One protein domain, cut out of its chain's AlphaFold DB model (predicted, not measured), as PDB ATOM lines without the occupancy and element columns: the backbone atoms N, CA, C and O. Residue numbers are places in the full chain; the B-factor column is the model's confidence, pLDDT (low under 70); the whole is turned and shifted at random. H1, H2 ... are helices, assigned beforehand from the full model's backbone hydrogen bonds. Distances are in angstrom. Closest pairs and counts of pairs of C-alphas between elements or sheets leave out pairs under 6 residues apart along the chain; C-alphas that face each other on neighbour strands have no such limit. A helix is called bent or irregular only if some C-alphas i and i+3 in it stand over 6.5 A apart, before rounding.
ATOM      1  N   ALA A  61     112.073 169.249 131.291       78.50
ATOM      2  CA  ALA A  61     110.871 169.972 131.687       78.50
ATOM      3  C   ALA A  61     110.222 170.700 130.498       78.50
ATOM      4  O   ALA A  61     108.996 170.698 130.389       78.50
ATOM      5  N   GLU A  62     111.002 171.268 129.570       78.94
ATOM      6  CA  GLU A  62     110.447 171.848 128.341       78.94
ATOM      7  C   GLU A  62     109.939 170.767 127.378       78.94
ATOM      8  O   GLU A  62     108.829 170.899 126.862       78.94
ATOM      9  N   GLN A  63     110.671 169.662 127.193       76.19
ATOM     10  CA  GLN A  63     110.168 168.537 126.394       76.19
ATOM     11  C   GLN A  63     108.896 167.925 127.000       76.19
ATOM     12  O   GLN A  63     107.945 167.682 126.262       76.19
ATOM     13  N   ALA A  64     108.824 167.748 128.325       78.06
ATOM     14  CA  ALA A  64     107.608 167.276 128.990       78.06
ATOM     15  C   ALA A  64     106.439 168.270 128.857       78.06
ATOM     16  O   ALA A  64     105.313 167.845 128.601       78.06
ATOM     17  N   ARG A  65     106.692 169.586 128.958       80.94
ATOM     18  CA  ARG A  65     105.667 170.623 128.730       80.94
ATOM     19  C   ARG A  65     105.118 170.545 127.305       80.94
ATOM     20  O   ARG A  65     103.906 170.498 127.131       80.94
ATOM     21  N   LEU A  66     106.001 170.497 126.307       77.12
ATOM     22  CA  LEU A  66     105.625 170.389 124.894       77.12
ATOM     23  C   LEU A  66     104.909 169.063 124.591       77.12
ATOM     24  O   LEU A  66     104.002 169.039 123.765       77.12
ATOM     25  N   PHE A  67     105.272 167.972 125.269       70.38
ATOM     26  CA  PHE A  67     104.605 166.680 125.117       70.38
ATOM     27  C   PHE A  67     103.183 166.686 125.693       70.38
ATOM     28  O   PHE A  67     102.256 166.291 124.989       70.38
ATOM     29  N   GLU A  68     102.974 167.187 126.916       73.19
ATOM     30  CA  GLU A  68     101.622 167.339 127.482       73.19
ATOM     31  C   GLU A  68     100.776 168.354 126.687       73.19
ATOM     32  O   GLU A  68      99.574 168.151 126.519       73.19
ATOM     33  N   GLU A  69     101.388 169.395 126.114       72.56
ATOM     34  CA  GLU A  69     100.722 170.339 125.208       72.56
ATOM     35  C   GLU A  69     100.277 169.658 123.897       72.56
ATOM     36  O   GLU A  69      99.106 169.743 123.528       72.56
ATOM     37  N   VAL A  70     101.155 168.898 123.228       70.88
ATOM     38  CA  VAL A  70     100.813 168.112 122.021       70.88
ATOM     39  C   VAL A  70      99.743 167.057 122.317       70.88
ATOM     40  O   VAL A  70      98.786 166.908 121.554       70.88
ATOM     41  N   LYS A  71      99.863 166.359 123.448       71.25
ATOM     42  CA  LYS A  71      98.879 165.396 123.953       71.25
ATOM     43  C   LYS A  71      97.517 166.066 124.135       71.25
ATOM     44  O   LYS A  71      96.545 165.594 123.558       71.25
ATOM     45  N   MET A  72      97.445 167.213 124.814       70.69
ATOM     46  CA  MET A  72      96.214 168.003 124.959       70.69
ATOM     47  C   MET A  72      95.653 168.485 123.605       70.69
ATOM     48  O   MET A  72      94.437 168.561 123.430       70.69
ATOM     49  N   PHE A  73      96.506 168.801 122.626       63.66
ATOM     50  CA  PHE A  73      96.072 169.230 121.290       63.66
ATOM     51  C   PHE A  73      95.451 168.102 120.453       63.66
ATOM     52  O   PHE A  73      94.557 168.383 119.650       63.66
ATOM     53  N   CYS A  74      95.890 166.858 120.654       70.31
ATOM     54  CA  CYS A  74      95.426 165.678 119.920       70.31
ATOM     55  C   CYS A  74      94.421 164.798 120.690       70.31
ATOM     56  O   CYS A  74      93.846 163.876 120.108       70.31
ATOM     57  N   ALA A  75      94.214 165.045 121.984       78.50
ATOM     58  CA  ALA A  75      93.411 164.195 122.852       78.50
ATOM     59  C   ALA A  75      91.906 164.273 122.549       78.50
ATOM     60  O   ALA A  75      91.213 165.217 122.925       78.50
ATOM     61  N   ILE A  76      91.380 163.209 121.945       86.56
ATOM     62  CA  ILE A  76      89.950 162.890 121.913       86.56
ATOM     63  C   ILE A  76      89.640 161.771 122.926       86.56
ATOM     64  O   ILE A  76      90.467 160.874 123.106       86.56
ATOM     65  N   PRO A  77      88.464 161.768 123.582       90.31
ATOM     66  CA  PRO A  77      88.069 160.661 124.451       90.31
ATOM     67  C   PRO A  77      88.036 159.326 123.700       90.31
ATOM     68  O   PRO A  77      87.469 159.245 122.606       90.31
ATOM     69  N   LYS A  78      88.563 158.254 124.321       88.31
ATOM     70  CA  LYS A  78      88.600 156.901 123.726       88.31
ATOM     71  C   LYS A  78      87.221 156.428 123.234       88.31
ATOM     72  O   LYS A  78      87.151 155.774 122.200       88.31
ATOM     73  N   TRP A  79      86.131 156.779 123.921       91.88
ATOM     74  CA  TRP A  79      84.767 156.409 123.518       91.88
ATOM     75  C   TRP A  79      84.279 157.150 122.264       91.88
ATOM     76  O   TRP A  79      83.710 156.529 121.371       91.88
ATOM     77  N   TYR A  80      84.568 158.447 122.133       93.31
ATOM     78  CA  TYR A  80      84.232 159.202 120.921       93.31
ATOM     79  C   TYR A  80      85.061 158.692 119.740       93.31
ATOM     80  O   TYR A  80      84.544 158.488 118.645       93.31
ATOM     81  N   ALA A  81      86.334 158.380 119.993       90.19
ATOM     82  CA  ALA A  81      87.199 157.751 119.010       90.19
ATOM     83  C   ALA A  81      86.721 156.337 118.615       90.19
ATOM     84  O   ALA A  81      86.830 155.941 117.452       90.19
ATOM     85  N   ALA A  82      86.128 155.577 119.541       89.50
ATOM     86  CA  ALA A  82      85.482 154.311 119.220       89.50
ATOM     87  C   ALA A  82      84.291 154.518 118.268       89.50
ATOM     88  O   ALA A  82      84.226 153.810 117.266       89.50
ATOM     89  N   MET A  83      83.440 155.524 118.514       92.75
ATOM     90  CA  MET A  83      82.233 155.831 117.727       92.75
ATOM     91  C   MET A  83      82.479 156.290 116.279       92.75
ATOM     92  O   MET A  83      81.568 156.142 115.460       92.75
ATOM     93  N   MET A  84      83.647 156.847 115.930       92.75
ATOM     94  CA  MET A  84      83.907 157.308 114.554       92.75
ATOM     95  C   MET A  84      84.345 156.154 113.624       92.75
ATOM     96  O   MET A  84      85.391 155.545 113.879       92.75
ATOM     97  N   PRO A  85      83.648 155.897 112.499       91.69
ATOM     98  CA  PRO A  85      84.114 155.014 111.429       91.69
ATOM     99  C   PRO A  85      85.261 155.680 110.655       91.69
ATOM    100  O   PRO A  85      85.099 156.278 109.587       91.69
ATOM    101  N   ALA A  86      86.446 155.626 111.245       89.56
ATOM    102  CA  ALA A  86      87.669 156.209 110.724       89.56
ATOM    103  C   ALA A  86      88.889 155.411 111.199       89.56
ATOM    104  O   ALA A  86      88.842 154.719 112.224       89.56
ATOM    105  N   LEU A  87      89.979 155.559 110.448       87.19
ATOM    106  CA  LEU A  87      91.333 155.260 110.900       87.19
ATOM    107  C   LEU A  87      91.991 156.560 111.378       87.19
ATOM    108  O   LEU A  87      91.725 157.636 110.844       87.19
ATOM    109  N   TYR A  88      92.852 156.446 112.382       80.94
ATOM    110  CA  TYR A  88      93.517 157.559 113.051       80.94
ATOM    111  C   TYR A  88      94.969 157.707 112.609       80.94
ATOM    112  O   TYR A  88      95.653 156.712 112.372       80.94
ATOM    113  N   LEU A  97      94.440 152.856 118.122       78.75
ATOM    114  CA  LEU A  97      93.012 152.595 117.897       78.75
ATOM    115  C   LEU A  97      92.730 151.875 116.562       78.75
ATOM    116  O   LEU A  97      91.611 151.421 116.320       78.75
ATOM    117  N   ASN A  98      93.736 151.763 115.693       86.38
ATOM    118  CA  ASN A  98      93.657 151.133 114.380       86.38
ATOM    119  C   ASN A  98      93.921 149.619 114.469       86.38
ATOM    120  O   ASN A  98      94.917 149.119 113.929       86.38
ATOM    121  N   THR A  99      93.036 148.892 115.154       88.62
ATOM    122  CA  THR A  99      93.119 147.426 115.270       88.62
ATOM    123  C   THR A  99      93.064 146.748 113.886       88.62
ATOM    124  O   THR A  99      92.568 147.355 112.925       88.62
ATOM    125  N   PRO A 100      93.556 145.501 113.734       90.94
ATOM    126  CA  PRO A 100      93.485 144.773 112.464       90.94
ATOM    127  C   PRO A 100      92.059 144.679 111.908       90.94
ATOM    128  O   PRO A 100      91.851 144.830 110.708       90.94
ATOM    129  N   GLU A 101      91.068 144.516 112.784       90.12
ATOM    130  CA  GLU A 101      89.648 144.426 112.439       90.12
ATOM    131  C   GLU A 101      89.115 145.775 111.938       90.12
ATOM    132  O   GLU A 101      88.383 145.816 110.952       90.12
ATOM    133  N   ARG A 102      89.527 146.893 112.561       90.69
ATOM    134  CA  ARG A 102      89.159 148.251 112.117       90.69
ATOM    135  C   ARG A 102      89.761 148.584 110.751       90.69
ATOM    136  O   ARG A 102      89.089 149.200 109.927       90.69
ATOM    137  N   LYS A 103      91.005 148.157 110.498       91.69
ATOM    138  CA  LYS A 103      91.677 148.286 109.191       91.69
ATOM    139  C   LYS A 103      90.962 147.455 108.125       91.69
ATOM    140  O   LYS A 103      90.533 148.014 107.122       91.69
ATOM    141  N   ALA A 104      90.720 146.171 108.392       92.62
ATOM    142  CA  ALA A 104      90.001 145.285 107.479       92.62
ATOM    143  C   ALA A 104      88.562 145.759 107.194       92.62
ATOM    144  O   ALA A 104      88.110 145.682 106.053       92.62
ATOM    145  N   TRP A 105      87.849 146.300 108.191       92.75
ATOM    146  CA  TRP A 105      86.536 146.931 107.993       92.75
ATOM    147  C   TRP A 105      86.623 148.121 107.027       92.75
ATOM    148  O   TRP A 105      85.826 148.214 106.096       92.75
ATOM    149  N   PHE A 106      87.617 148.995 107.211       91.69
ATOM    150  CA  PHE A 106      87.809 150.186 106.380       91.69
ATOM    151  C   PHE A 106      88.191 149.827 104.934       91.69
ATOM    152  O   PHE A 106      87.687 150.432 103.993       91.69
ATOM    153  N   GLU A 107      89.027 148.802 104.748       91.94
ATOM    154  CA  GLU A 107      89.430 148.276 103.434       91.94
ATOM    155  C   GLU A 107      88.277 147.602 102.664       91.94
ATOM    156  O   GLU A 107      88.286 147.594 101.435       91.94
ATOM    157  N   ASN A 108      87.272 147.059 103.363       91.81
ATOM    158  CA  ASN A 108      86.113 146.374 102.768       91.81
ATOM    159  C   ASN A 108      84.835 147.242 102.739       91.81
ATOM    160  O   ASN A 108      83.733 146.739 102.486       91.81
ATOM    161  N   LEU A 109      84.953 148.546 103.005       91.12
ATOM    162  CA  LEU A 109      83.817 149.457 103.068       91.12
ATOM    163  C   LEU A 109      83.254 149.782 101.677       91.12
ATOM    164  O   LEU A 109      83.853 150.512 100.893       91.12
ATOM    165  N   ASN A 110      82.018 149.349 101.427       90.50
ATOM    166  CA  ASN A 110      81.266 149.697 100.214       90.50
ATOM    167  C   ASN A 110      80.321 150.909 100.397       90.50
ATOM    168  O   ASN A 110      79.725 151.381  99.432       90.50
ATOM    169  N   SER A 111      80.192 151.430 101.622       91.19
ATOM    170  CA  SER A 111      79.178 152.425 102.024       91.19
ATOM    171  C   SER A 111      79.783 153.796 102.365       91.19
ATOM    172  O   SER A 111      79.381 154.448 103.329       91.19
ATOM    173  N   GLU A 112      80.768 154.245 101.581       93.31
ATOM    174  CA  GLU A 112      81.554 155.463 101.846       93.31
ATOM    175  C   GLU A 112      80.693 156.733 102.002       93.31
ATOM    176  O   GLU A 112      80.923 157.532 102.908       93.31
ATOM    177  N   ALA A 113      79.645 156.896 101.187       94.12
ATOM    178  CA  ALA A 113      78.723 158.029 101.310       94.12
ATOM    179  C   ALA A 113      78.014 158.058 102.680       94.12
ATOM    180  O   ALA A 113      77.944 159.112 103.313       94.12
ATOM    181  N   SER A 114      77.562 156.898 103.178       95.31
ATOM    182  CA  SER A 114      76.971 156.780 104.516       95.31
ATOM    183  C   SER A 114      77.981 157.105 105.617       95.31
ATOM    184  O   SER A 114      77.629 157.742 106.608       95.31
ATOM    185  N   ARG A 115      79.244 156.696 105.443       95.75
ATOM    186  CA  ARG A 115      80.321 156.986 106.396       95.75
ATOM    187  C   ARG A 115      80.585 158.485 106.509       95.75
ATOM    188  O   ARG A 115      80.699 158.995 107.622       95.75
ATOM    189  N   VAL A 116      80.650 159.192 105.382       96.00
ATOM    190  CA  VAL A 116      80.861 160.648 105.352       96.00
ATOM    191  C   VAL A 116      79.668 161.396 105.959       96.00
ATOM    192  O   VAL A 116      79.880 162.288 106.780       96.00
ATOM    193  N   GLU A 117      78.425 161.008 105.642       97.06
ATOM    194  CA  GLU A 117      77.225 161.603 106.257       97.06
ATOM    195  C   GLU A 117      77.201 161.381 107.781       97.06
ATOM    196  O   GLU A 117      76.966 162.319 108.547       97.06
ATOM    197  N   TYR A 118      77.509 160.160 108.230       97.69
ATOM    198  CA  TYR A 118      77.573 159.808 109.648       97.69
ATOM    199  C   TYR A 118      78.658 160.598 110.385       97.69
ATOM    200  O   TYR A 118      78.387 161.138 111.453       97.69
ATOM    201  N   LEU A 119      79.870 160.708 109.828       96.62
ATOM    202  CA  LEU A 119      80.964 161.463 110.446       96.62
ATOM    203  C   LEU A 119      80.638 162.952 110.567       96.62
ATOM    204  O   LEU A 119      80.870 163.533 111.627       96.62
ATOM    205  N   GLY A 120      80.050 163.551 109.525       96.56
ATOM    206  CA  GLY A 120      79.586 164.937 109.568       96.56
ATOM    207  C   GLY A 120      78.568 165.153 110.688       96.56
ATOM    208  O   GLY A 120      78.765 166.014 111.540       96.56
ATOM    209  N   LYS A 121      77.527 164.312 110.752       97.62
ATOM    210  CA  LYS A 121      76.496 164.374 111.801       97.62
ATOM    211  C   LYS A 121      77.060 164.113 113.204       97.62
ATOM    212  O   LYS A 121      76.683 164.816 114.136       97.62
ATOM    213  N   LEU A 122      77.968 163.150 113.360       97.25
ATOM    214  CA  LEU A 122      78.625 162.828 114.631       97.25
ATOM    215  C   LEU A 122      79.455 164.011 115.152       97.25
ATOM    216  O   LEU A 122      79.340 164.364 116.325       97.25
ATOM    217  N   GLN A 123      80.230 164.656 114.277       95.94
ATOM    218  CA  GLN A 123      80.994 165.860 114.605       95.94
ATOM    219  C   GLN A 123      80.074 167.033 114.974       95.94
ATOM    220  O   GLN A 123      80.322 167.716 115.969       95.94
ATOM    221  N   ASP A 124      78.996 167.235 114.216       97.31
ATOM    222  CA  ASP A 124      77.972 168.249 114.479       97.31
ATOM    223  C   ASP A 124      77.325 168.070 115.860       97.31
ATOM    224  O   ASP A 124      77.154 169.041 116.598       97.31
ATOM    225  N   TYR A 125      76.964 166.832 116.219       97.94
ATOM    226  CA  TYR A 125      76.445 166.505 117.546       97.94
ATOM    227  C   TYR A 125      77.500 166.736 118.626       97.94
ATOM    228  O   TYR A 125      77.177 167.301 119.667       97.94
ATOM    229  N   TYR A 126      78.757 166.354 118.389       96.50
ATOM    230  CA  TYR A 126      79.829 166.514 119.373       96.50
ATOM    231  C   TYR A 126      80.114 167.987 119.688       96.50
ATOM    232  O   TYR A 126      80.195 168.361 120.854       96.50
ATOM    233  N   GLN A 127      80.184 168.853 118.672       95.75
ATOM    234  CA  GLN A 127      80.387 170.293 118.872       95.75
ATOM    235  C   GLN A 127      79.214 170.961 119.613       95.75
ATOM    236  O   GLN A 127      79.441 171.821 120.471       95.75
ATOM    237  N   LYS A 128      77.969 170.546 119.335       97.31
ATOM    238  CA  LYS A 128      76.773 171.014 120.062       97.31
ATOM    239  C   LYS A 128      76.796 170.545 121.518       97.31
ATOM    240  O   LYS A 128      76.732 171.380 122.411       97.31
ATOM    241  N   PHE A 129      77.027 169.255 121.752       97.56
ATOM    242  CA  PHE A 129      77.105 168.660 123.089       97.56
ATOM    243  C   PHE A 129      78.196 169.296 123.969       97.56
ATOM    244  O   PHE A 129      77.941 169.627 125.124       97.56
ATOM    245  N   LEU A 130      79.394 169.547 123.422       96.25
ATOM    246  CA  LEU A 130      80.438 170.289 124.140       96.25
ATOM    247  C   LEU A 130      79.976 171.703 124.519       96.25
ATOM    248  O   LEU A 130      80.205 172.138 125.644       96.25
ATOM    249  N   SER A 131      79.290 172.402 123.611       96.12
ATOM    250  CA  SER A 131      78.752 173.744 123.871       96.12
ATOM    251  C   SER A 131      77.649 173.735 124.940       96.12
ATOM    252  O   SER A 131      77.605 174.630 125.781       96.12
ATOM    253  N   GLU A 132      76.786 172.716 124.934       96.81
ATOM    254  CA  GLU A 132      75.669 172.529 125.872       96.81
ATOM    255  C   GLU A 132      76.145 172.165 127.290       96.81
ATOM    256  O   GLU A 132      75.628 172.708 128.265       96.81
ATOM    257  N   GLU A 133      77.187 171.337 127.425       96.56
ATOM    258  CA  GLU A 133      77.854 171.064 128.711       96.56
ATOM    259  C   GLU A 133      78.824 172.196 129.143       96.56
ATOM    260  O   GLU A 133      79.519 172.069 130.153       96.56
ATOM    261  N   GLY A 134      78.895 173.310 128.399       96.12
ATOM    262  CA  GLY A 134      79.714 174.490 128.724       96.12
ATOM    263  C   GLY A 134      81.220 174.344 128.452       96.12
ATOM    264  O   GLY A 134      82.015 175.177 128.895       96.12
ATOM    265  N   ILE A 135      81.631 173.307 127.724       95.00
ATOM    266  CA  ILE A 135      83.024 172.964 127.424       95.00
ATOM    267  C   ILE A 135      83.504 173.773 126.207       95.00
ATOM    268  O   ILE A 135      83.450 173.322 125.064       95.00
ATOM    269  N   THR A 136      83.979 174.994 126.461       91.44
ATOM    270  CA  THR A 136      84.353 175.973 125.419       91.44
ATOM    271  C   THR A 136      85.860 176.147 125.198       91.44
ATOM    272  O   THR A 136      86.257 176.818 124.246       91.44
ATOM    273  N   SER A 137      86.711 175.541 126.036       91.56
ATOM    274  CA  SER A 137      88.178 175.577 125.910       91.56
ATOM    275  C   SER A 137      88.767 174.172 125.742       91.56
ATOM    276  O   SER A 137      88.157 173.177 126.145       91.56
ATOM    277  N   ARG A 138      89.969 174.079 125.159       88.62
ATOM    278  CA  ARG A 138      90.674 172.800 124.959       88.62
ATOM    279  C   ARG A 138      91.121 172.183 126.287       88.62
ATOM    280  O   ARG A 138      91.072 170.972 126.451       88.62
ATOM    281  N   GLU A 139      91.506 173.017 127.241       90.69
ATOM    282  CA  GLU A 139      91.942 172.626 128.582       90.69
ATOM    283  C   GLU A 139      90.757 172.043 129.366       90.69
ATOM    284  O   GLU A 139      90.876 170.993 129.997       90.69
ATOM    285  N   ALA A 140      89.584 172.683 129.265       92.75
ATOM    286  CA  ALA A 140      88.336 172.173 129.826       92.75
ATOM    287  C   ALA A 140      87.898 170.864 129.149       92.75
ATOM    288  O   ALA A 140      87.492 169.928 129.835       92.75
ATOM    289  N   HIS A 141      88.022 170.774 127.819       93.81
ATOM    290  CA  HIS A 141      87.733 169.559 127.052       93.81
ATOM    291  C   HIS A 141      88.615 168.390 127.489       93.81
ATOM    292  O   HIS A 141      88.083 167.369 127.920       93.81
ATOM    293  N   TYR A 142      89.936 168.554 127.474       91.62
ATOM    294  CA  TYR A 142      90.878 167.526 127.909       91.62
ATOM    295  C   TYR A 142      90.595 167.079 129.347       91.62
ATOM    296  O   TYR A 142      90.450 165.885 129.611       91.62
ATOM    297  N   LYS A 143      90.405 168.031 130.267       91.94
ATOM    298  CA  LYS A 143      90.158 167.731 131.678       91.94
ATOM    299  C   LYS A 143      88.857 166.960 131.923       91.94
ATOM    300  O   LYS A 143      88.853 165.978 132.658       91.94
ATOM    301  N   VAL A 144      87.748 167.389 131.316       93.62
ATOM    302  CA  VAL A 144      86.415 166.800 131.553       93.62
ATOM    303  C   VAL A 144      86.192 165.520 130.744       93.62
ATOM    304  O   VAL A 144      85.482 164.623 131.198       93.62
ATOM    305  N   MET A 145      86.780 165.427 129.548       93.12
ATOM    306  CA  MET A 145      86.518 164.343 128.600       93.12
ATOM    307  C   MET A 145      87.611 163.268 128.587       93.12
ATOM    308  O   MET A 145      87.322 162.146 128.179       93.12
ATOM    309  N   VAL A 146      88.848 163.569 128.995       89.94
ATOM    310  CA  VAL A 146      90.002 162.658 128.832       89.94
ATOM    311  C   VAL A 146      90.728 162.376 130.152       89.94
ATOM    312  O   VAL A 146      91.088 161.227 130.391       89.94
ATOM    313  N   GLU A 147      90.920 163.378 131.013       90.38
ATOM    314  CA  GLU A 147      91.590 163.224 132.316       90.38
ATOM    315  C   GLU A 147      90.646 162.646 133.390       90.38
ATOM    316  O   GLU A 147      90.956 161.641 134.031       90.38
ATOM    317  N   ASP A 148      89.464 163.244 133.575       94.19
ATOM    318  CA  ASP A 148      88.463 162.771 134.533       94.19
ATOM    319  C   ASP A 148      87.641 161.613 133.949       94.19
ATOM    320  O   ASP A 148      86.636 161.802 133.262       94.19
ATOM    321  N   GLN A 149      88.052 160.384 134.264       93.38
ATOM    322  CA  GLN A 149      87.371 159.163 133.825       93.38
ATOM    323  C   GLN A 149      85.898 159.080 134.279       93.38
ATOM    324  O   GLN A 149      85.086 158.456 133.593       93.38
ATOM    325  N   SER A 150      85.522 159.700 135.403       95.19
ATOM    326  CA  SER A 150      84.147 159.663 135.922       95.19
ATOM    327  C   SER A 150      83.236 160.593 135.122       95.19
ATOM    328  O   SER A 150      82.215 160.160 134.578       95.19
ATOM    329  N   ASN A 151      83.650 161.853 134.950       94.81
ATOM    330  CA  ASN A 151      82.946 162.793 134.080       94.81
ATOM    331  C   ASN A 151      82.940 162.301 132.623       94.81
ATOM    332  O   ASN A 151      81.878 162.309 132.007       94.81
ATOM    333  N   SER A 152      84.058 161.784 132.103       94.81
ATOM    334  CA  SER A 152      84.146 161.223 130.747       94.81
ATOM    335  C   SER A 152      83.148 160.083 130.514       94.81
ATOM    336  O   SER A 152      82.501 160.044 129.468       94.81
ATOM    337  N   THR A 153      82.955 159.198 131.500       96.19
ATOM    338  CA  THR A 153      81.966 158.107 131.415       96.19
ATOM    339  C   THR A 153      80.535 158.654 131.402       96.19
ATOM    340  O   THR A 153      79.756 158.289 130.524       96.19
ATOM    341  N   ARG A 154      80.203 159.612 132.279       96.94
ATOM    342  CA  ARG A 154      78.883 160.273 132.269       96.94
ATOM    343  C   ARG A 154      78.622 161.031 130.960       96.94
ATOM    344  O   ARG A 154      77.496 161.048 130.463       96.94
ATOM    345  N   MET A 155      79.643 161.679 130.397       97.00
ATOM    346  CA  MET A 155      79.525 162.383 129.118       97.00
ATOM    347  C   MET A 155      79.347 161.408 127.947       97.00
ATOM    348  O   MET A 155      78.577 161.704 127.038       97.00
ATOM    349  N   HIS A 156      79.995 160.239 127.986       96.94
ATOM    350  CA  HIS A 156      79.770 159.164 127.018       96.94
ATOM    351  C   HIS A 156      78.317 158.679 127.036       96.94
ATOM    352  O   HIS A 156      77.710 158.570 125.974       96.94
ATOM    353  N   GLU A 157      77.749 158.429 128.219       97.38
ATOM    354  CA  GLU A 157      76.360 157.979 128.378       97.38
ATOM    355  C   GLU A 157      75.374 158.996 127.783       97.38
ATOM    356  O   GLU A 157      74.634 158.654 126.859       97.38
ATOM    357  N   LYS A 158      75.455 160.268 128.209       97.50
ATOM    358  CA  LYS A 158      74.665 161.378 127.639       97.50
ATOM    359  C   LYS A 158      74.791 161.462 126.116       97.50
ATOM    360  O   LYS A 158      73.797 161.576 125.403       97.50
ATOM    361  N   PHE A 159      76.020 161.424 125.603       97.88
ATOM    362  CA  PHE A 159      76.262 161.564 124.171       97.88
ATOM    363  C   PHE A 159      75.721 160.369 123.380       97.88
ATOM    364  O   PHE A 159      75.153 160.538 122.301       97.88
ATOM    365  N   ARG A 160      75.825 159.156 123.931       97.12
ATOM    366  CA  ARG A 160      75.282 157.944 123.319       97.12
ATOM    367  C   ARG A 160      73.755 157.975 123.241       97.12
ATOM    368  O   ARG A 160      73.209 157.536 122.232       97.12
ATOM    369  N   GLU A 161      73.068 158.541 124.234       97.38
ATOM    370  CA  GLU A 161      71.617 158.785 124.161       97.38
ATOM    371  C   GLU A 161      71.245 159.727 123.002       97.38
ATOM    372  O   GLU A 161      70.287 159.449 122.282       97.38
ATOM    373  N   ILE A 162      72.030 160.784 122.750       96.75
ATOM    374  CA  ILE A 162      71.821 161.693 121.605       96.75
ATOM    375  C   ILE A 162      71.977 160.942 120.272       96.75
ATOM    376  O   ILE A 162      71.112 161.046 119.400       96.75
ATOM    377  N   ILE A 163      73.048 160.154 120.112       97.44
ATOM    378  CA  ILE A 163      73.319 159.415 118.867       97.44
ATOM    379  C   ILE A 163      72.291 158.299 118.620       97.44
ATOM    380  O   ILE A 163      71.873 158.105 117.481       97.44
ATOM    381  N   LEU A 164      71.827 157.604 119.665       96.50
ATOM    382  CA  LEU A 164      70.754 156.604 119.558       96.50
ATOM    383  C   LEU A 164      69.349 157.224 119.435       96.50
ATOM    384  O   LEU A 164      68.418 156.547 118.998       96.50
ATOM    385  N   GLY A 165      69.179 158.500 119.786       97.06
ATOM    386  CA  GLY A 165      67.947 159.250 119.546       97.06
ATOM    387  C   GLY A 165      67.716 159.579 118.066       97.06
ATOM    388  O   GLY A 165      66.567 159.648 117.620       97.06
ATOM    389  N   ASP A 166      68.785 159.744 117.280       97.75
ATOM    390  CA  ASP A 166      68.681 159.997 115.843       97.75
ATOM    391  C   ASP A 166      68.619 158.697 115.027       97.75
ATOM    392  O   ASP A 166      69.622 158.036 114.750       97.75
ATOM    393  N   LYS A 167      67.415 158.387 114.535       97.62
ATOM    394  CA  LYS A 167      67.162 157.281 113.596       97.62
ATOM    395  C   LYS A 167      68.119 157.289 112.405       97.62
ATOM    396  O   LYS A 167      68.534 156.217 111.971       97.62
ATOM    397  N   ARG A 168      68.508 158.465 111.899       97.50
ATOM    398  CA  ARG A 168      69.417 158.565 110.755       97.50
ATOM    399  C   ARG A 168      70.829 158.102 111.109       97.50
ATOM    400  O   ARG A 168      71.467 157.465 110.279       97.50
ATOM    401  N   MET A 169      71.304 158.338 112.333       97.88
ATOM    402  CA  MET A 169      72.592 157.796 112.791       97.88
ATOM    403  C   MET A 169      72.563 156.264 112.859       97.88
ATOM    404  O   MET A 169      73.509 155.622 112.404       97.88
ATOM    405  N   ILE A 170      71.457 155.678 113.333       97.69
ATOM    406  CA  ILE A 170      71.258 154.217 113.379       97.69
ATOM    407  C   ILE A 170      71.184 153.617 111.965       97.69
ATOM    408  O   ILE A 170      71.836 152.607 111.696       97.69
ATOM    409  N   GLU A 171      70.428 154.230 111.047       97.31
ATOM    410  CA  GLU A 171      70.357 153.825 109.633       97.31
ATOM    411  C   GLU A 171      71.741 153.827 108.979       97.31
ATOM    412  O   GLU A 171      72.140 152.845 108.350       97.31
ATOM    413  N   LEU A 172      72.483 154.927 109.142       97.56
ATOM    414  CA  LEU A 172      73.804 155.099 108.554       97.56
ATOM    415  C   LEU A 172      74.790 154.071 109.104       97.56
ATOM    416  O   LEU A 172      75.409 153.369 108.305       97.56
ATOM    417  N   ALA A 173      74.883 153.924 110.432       96.12
ATOM    418  CA  ALA A 173      75.724 152.921 111.088       96.12
ATOM    419  C   ALA A 173      75.401 151.504 110.591       96.12
ATOM    420  O   ALA A 173      76.298 150.773 110.167       96.12
ATOM    421  N   SER A 174      74.112 151.158 110.525       95.50
ATOM    422  CA  SER A 174      73.641 149.867 110.010       95.50
ATOM    423  C   SER A 174      74.032 149.653 108.540       95.50
ATOM    424  O   SER A 174      74.502 148.577 108.181       95.50
ATOM    425  N   SER A 175      73.920 150.686 107.693       95.12
ATOM    426  CA  SER A 175      74.254 150.614 106.259       95.12
ATOM    427  C   SER A 175      75.744 150.386 105.956       95.12
ATOM    428  O   SER A 175      76.092 150.023 104.834       95.12
ATOM    429  N   MET A 176      76.622 150.579 106.945       94.94
ATOM    430  CA  MET A 176      78.063 150.309 106.860       94.94
ATOM    431  C   MET A 176      78.535 149.239 107.863       94.94
ATOM    432  O   MET A 176      79.735 149.056 108.042       94.94
ATOM    433  N   ASN A 177      77.607 148.518 108.507       93.56
ATOM    434  CA  ASN A 177      77.892 147.519 109.543       93.56
ATOM    435  C   ASN A 177      78.829 148.054 110.651       93.56
ATOM    436  O   ASN A 177      79.859 147.455 110.964       93.56
TER     437      ASN A 177
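This is residues 61 to 88 and 97 to 177 of the 180 residues of an uncharacterized protein of Rivicola pingtungensis (UniProt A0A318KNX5). H4, the longest helix, is crossed by H6, and H7 turns back from the end of H6 to pack on the first part of H4. Short H2 sits near the middle, H5 makes a corner with H6, H3 lies off to one side without touching another helix, and residues 61 to 68 of H1 stick out as an arm. The printed part has 109 residues with seven named helices, H1 to H7 in order, and no named strand; the class is all helix, the packing mostly crossed. It is only just compact, close to loose, with a radius of gyration of the C-alphas of 15.5 A. Its outline is only just elongated, spanning 48 by 31 by 21 A.

H1, residues 61 to 74, touches H5, residues 138 to 147, with residues 72 to 73 alone; the closest C-alphas, those of Met 72 and Tyr 142, are 6.1 A apart, and the lines stand about perpendicular, at 85 degrees. H2, residues 78 to 83, is close to but not clearly touching H6, residues 149 to 165; their closest C-alphas, those of Trp 79 and His 156, are 6.7 A apart, at a shallow tilt of 9 degrees, the same way. H2 and H4, residues 112 to 132, are near each other, with 5 pairs of C-alphas within 10 A. H3, residues 100 to 107, touches no helix. H6 is the hub, touching three helices. H4 touches H6 at a steep tilt of 55 degrees, opposite ways, with Phe 129 and Phe 159 as the closest C-alphas, 7.2 A apart. H4 touches H7, residues 167 to 175, opposite ways at 37 degrees, only just a steep tilt; their closest C-alphas, those of Ser 114 and Leu 172, are 5.4 A apart. H5 and H6 touch only at the corner, the C-alphas of Met 145 and Ser 152 being closest at 4.5 A. H6 and H7 only just touch, with 3 pairs of C-alphas within 8 A, and only at the corner; the closest are those of Ile 163 and Met 169, 6.3 A apart. Every O i to N i+4 pair is within hydrogen-bond range in H1, H2, H3, H4, H6 and H7, and 5 of 6 are in H5.

H1 begins at C-alpha 61 (110.871, 169.972, 131.687) and is 19.9 A long. H2 is 8.8 A long and H3 10.5 A. H4 begins at C-alpha 112 (81.554, 155.463, 101.846) and is 30.1 A long. H5 is 12.1 A long; it is neither bent nor irregular, but only just: C-alphas 144 and 147 are 6.3 A apart. H6 is 24.1 A long. H7, 12.2 A long, ends at C-alpha 175 (74.254, 150.614, 106.259).

The two C-alphas farthest apart, those of Ala 61 and Lys 167, are 49.0 A apart. Without residues 61 to 68, which stand free, the body spans 38 by 29 by 20 A. Residues 89 to 96 are not printed, and C-alphas 88 and 97 are 7.0 A apart across the cut, which falls in the link from H2 to H3. The links that are printed whole are tight. The mean pLDDT of the printed part is 91.1, and residue 73 alone is under 70.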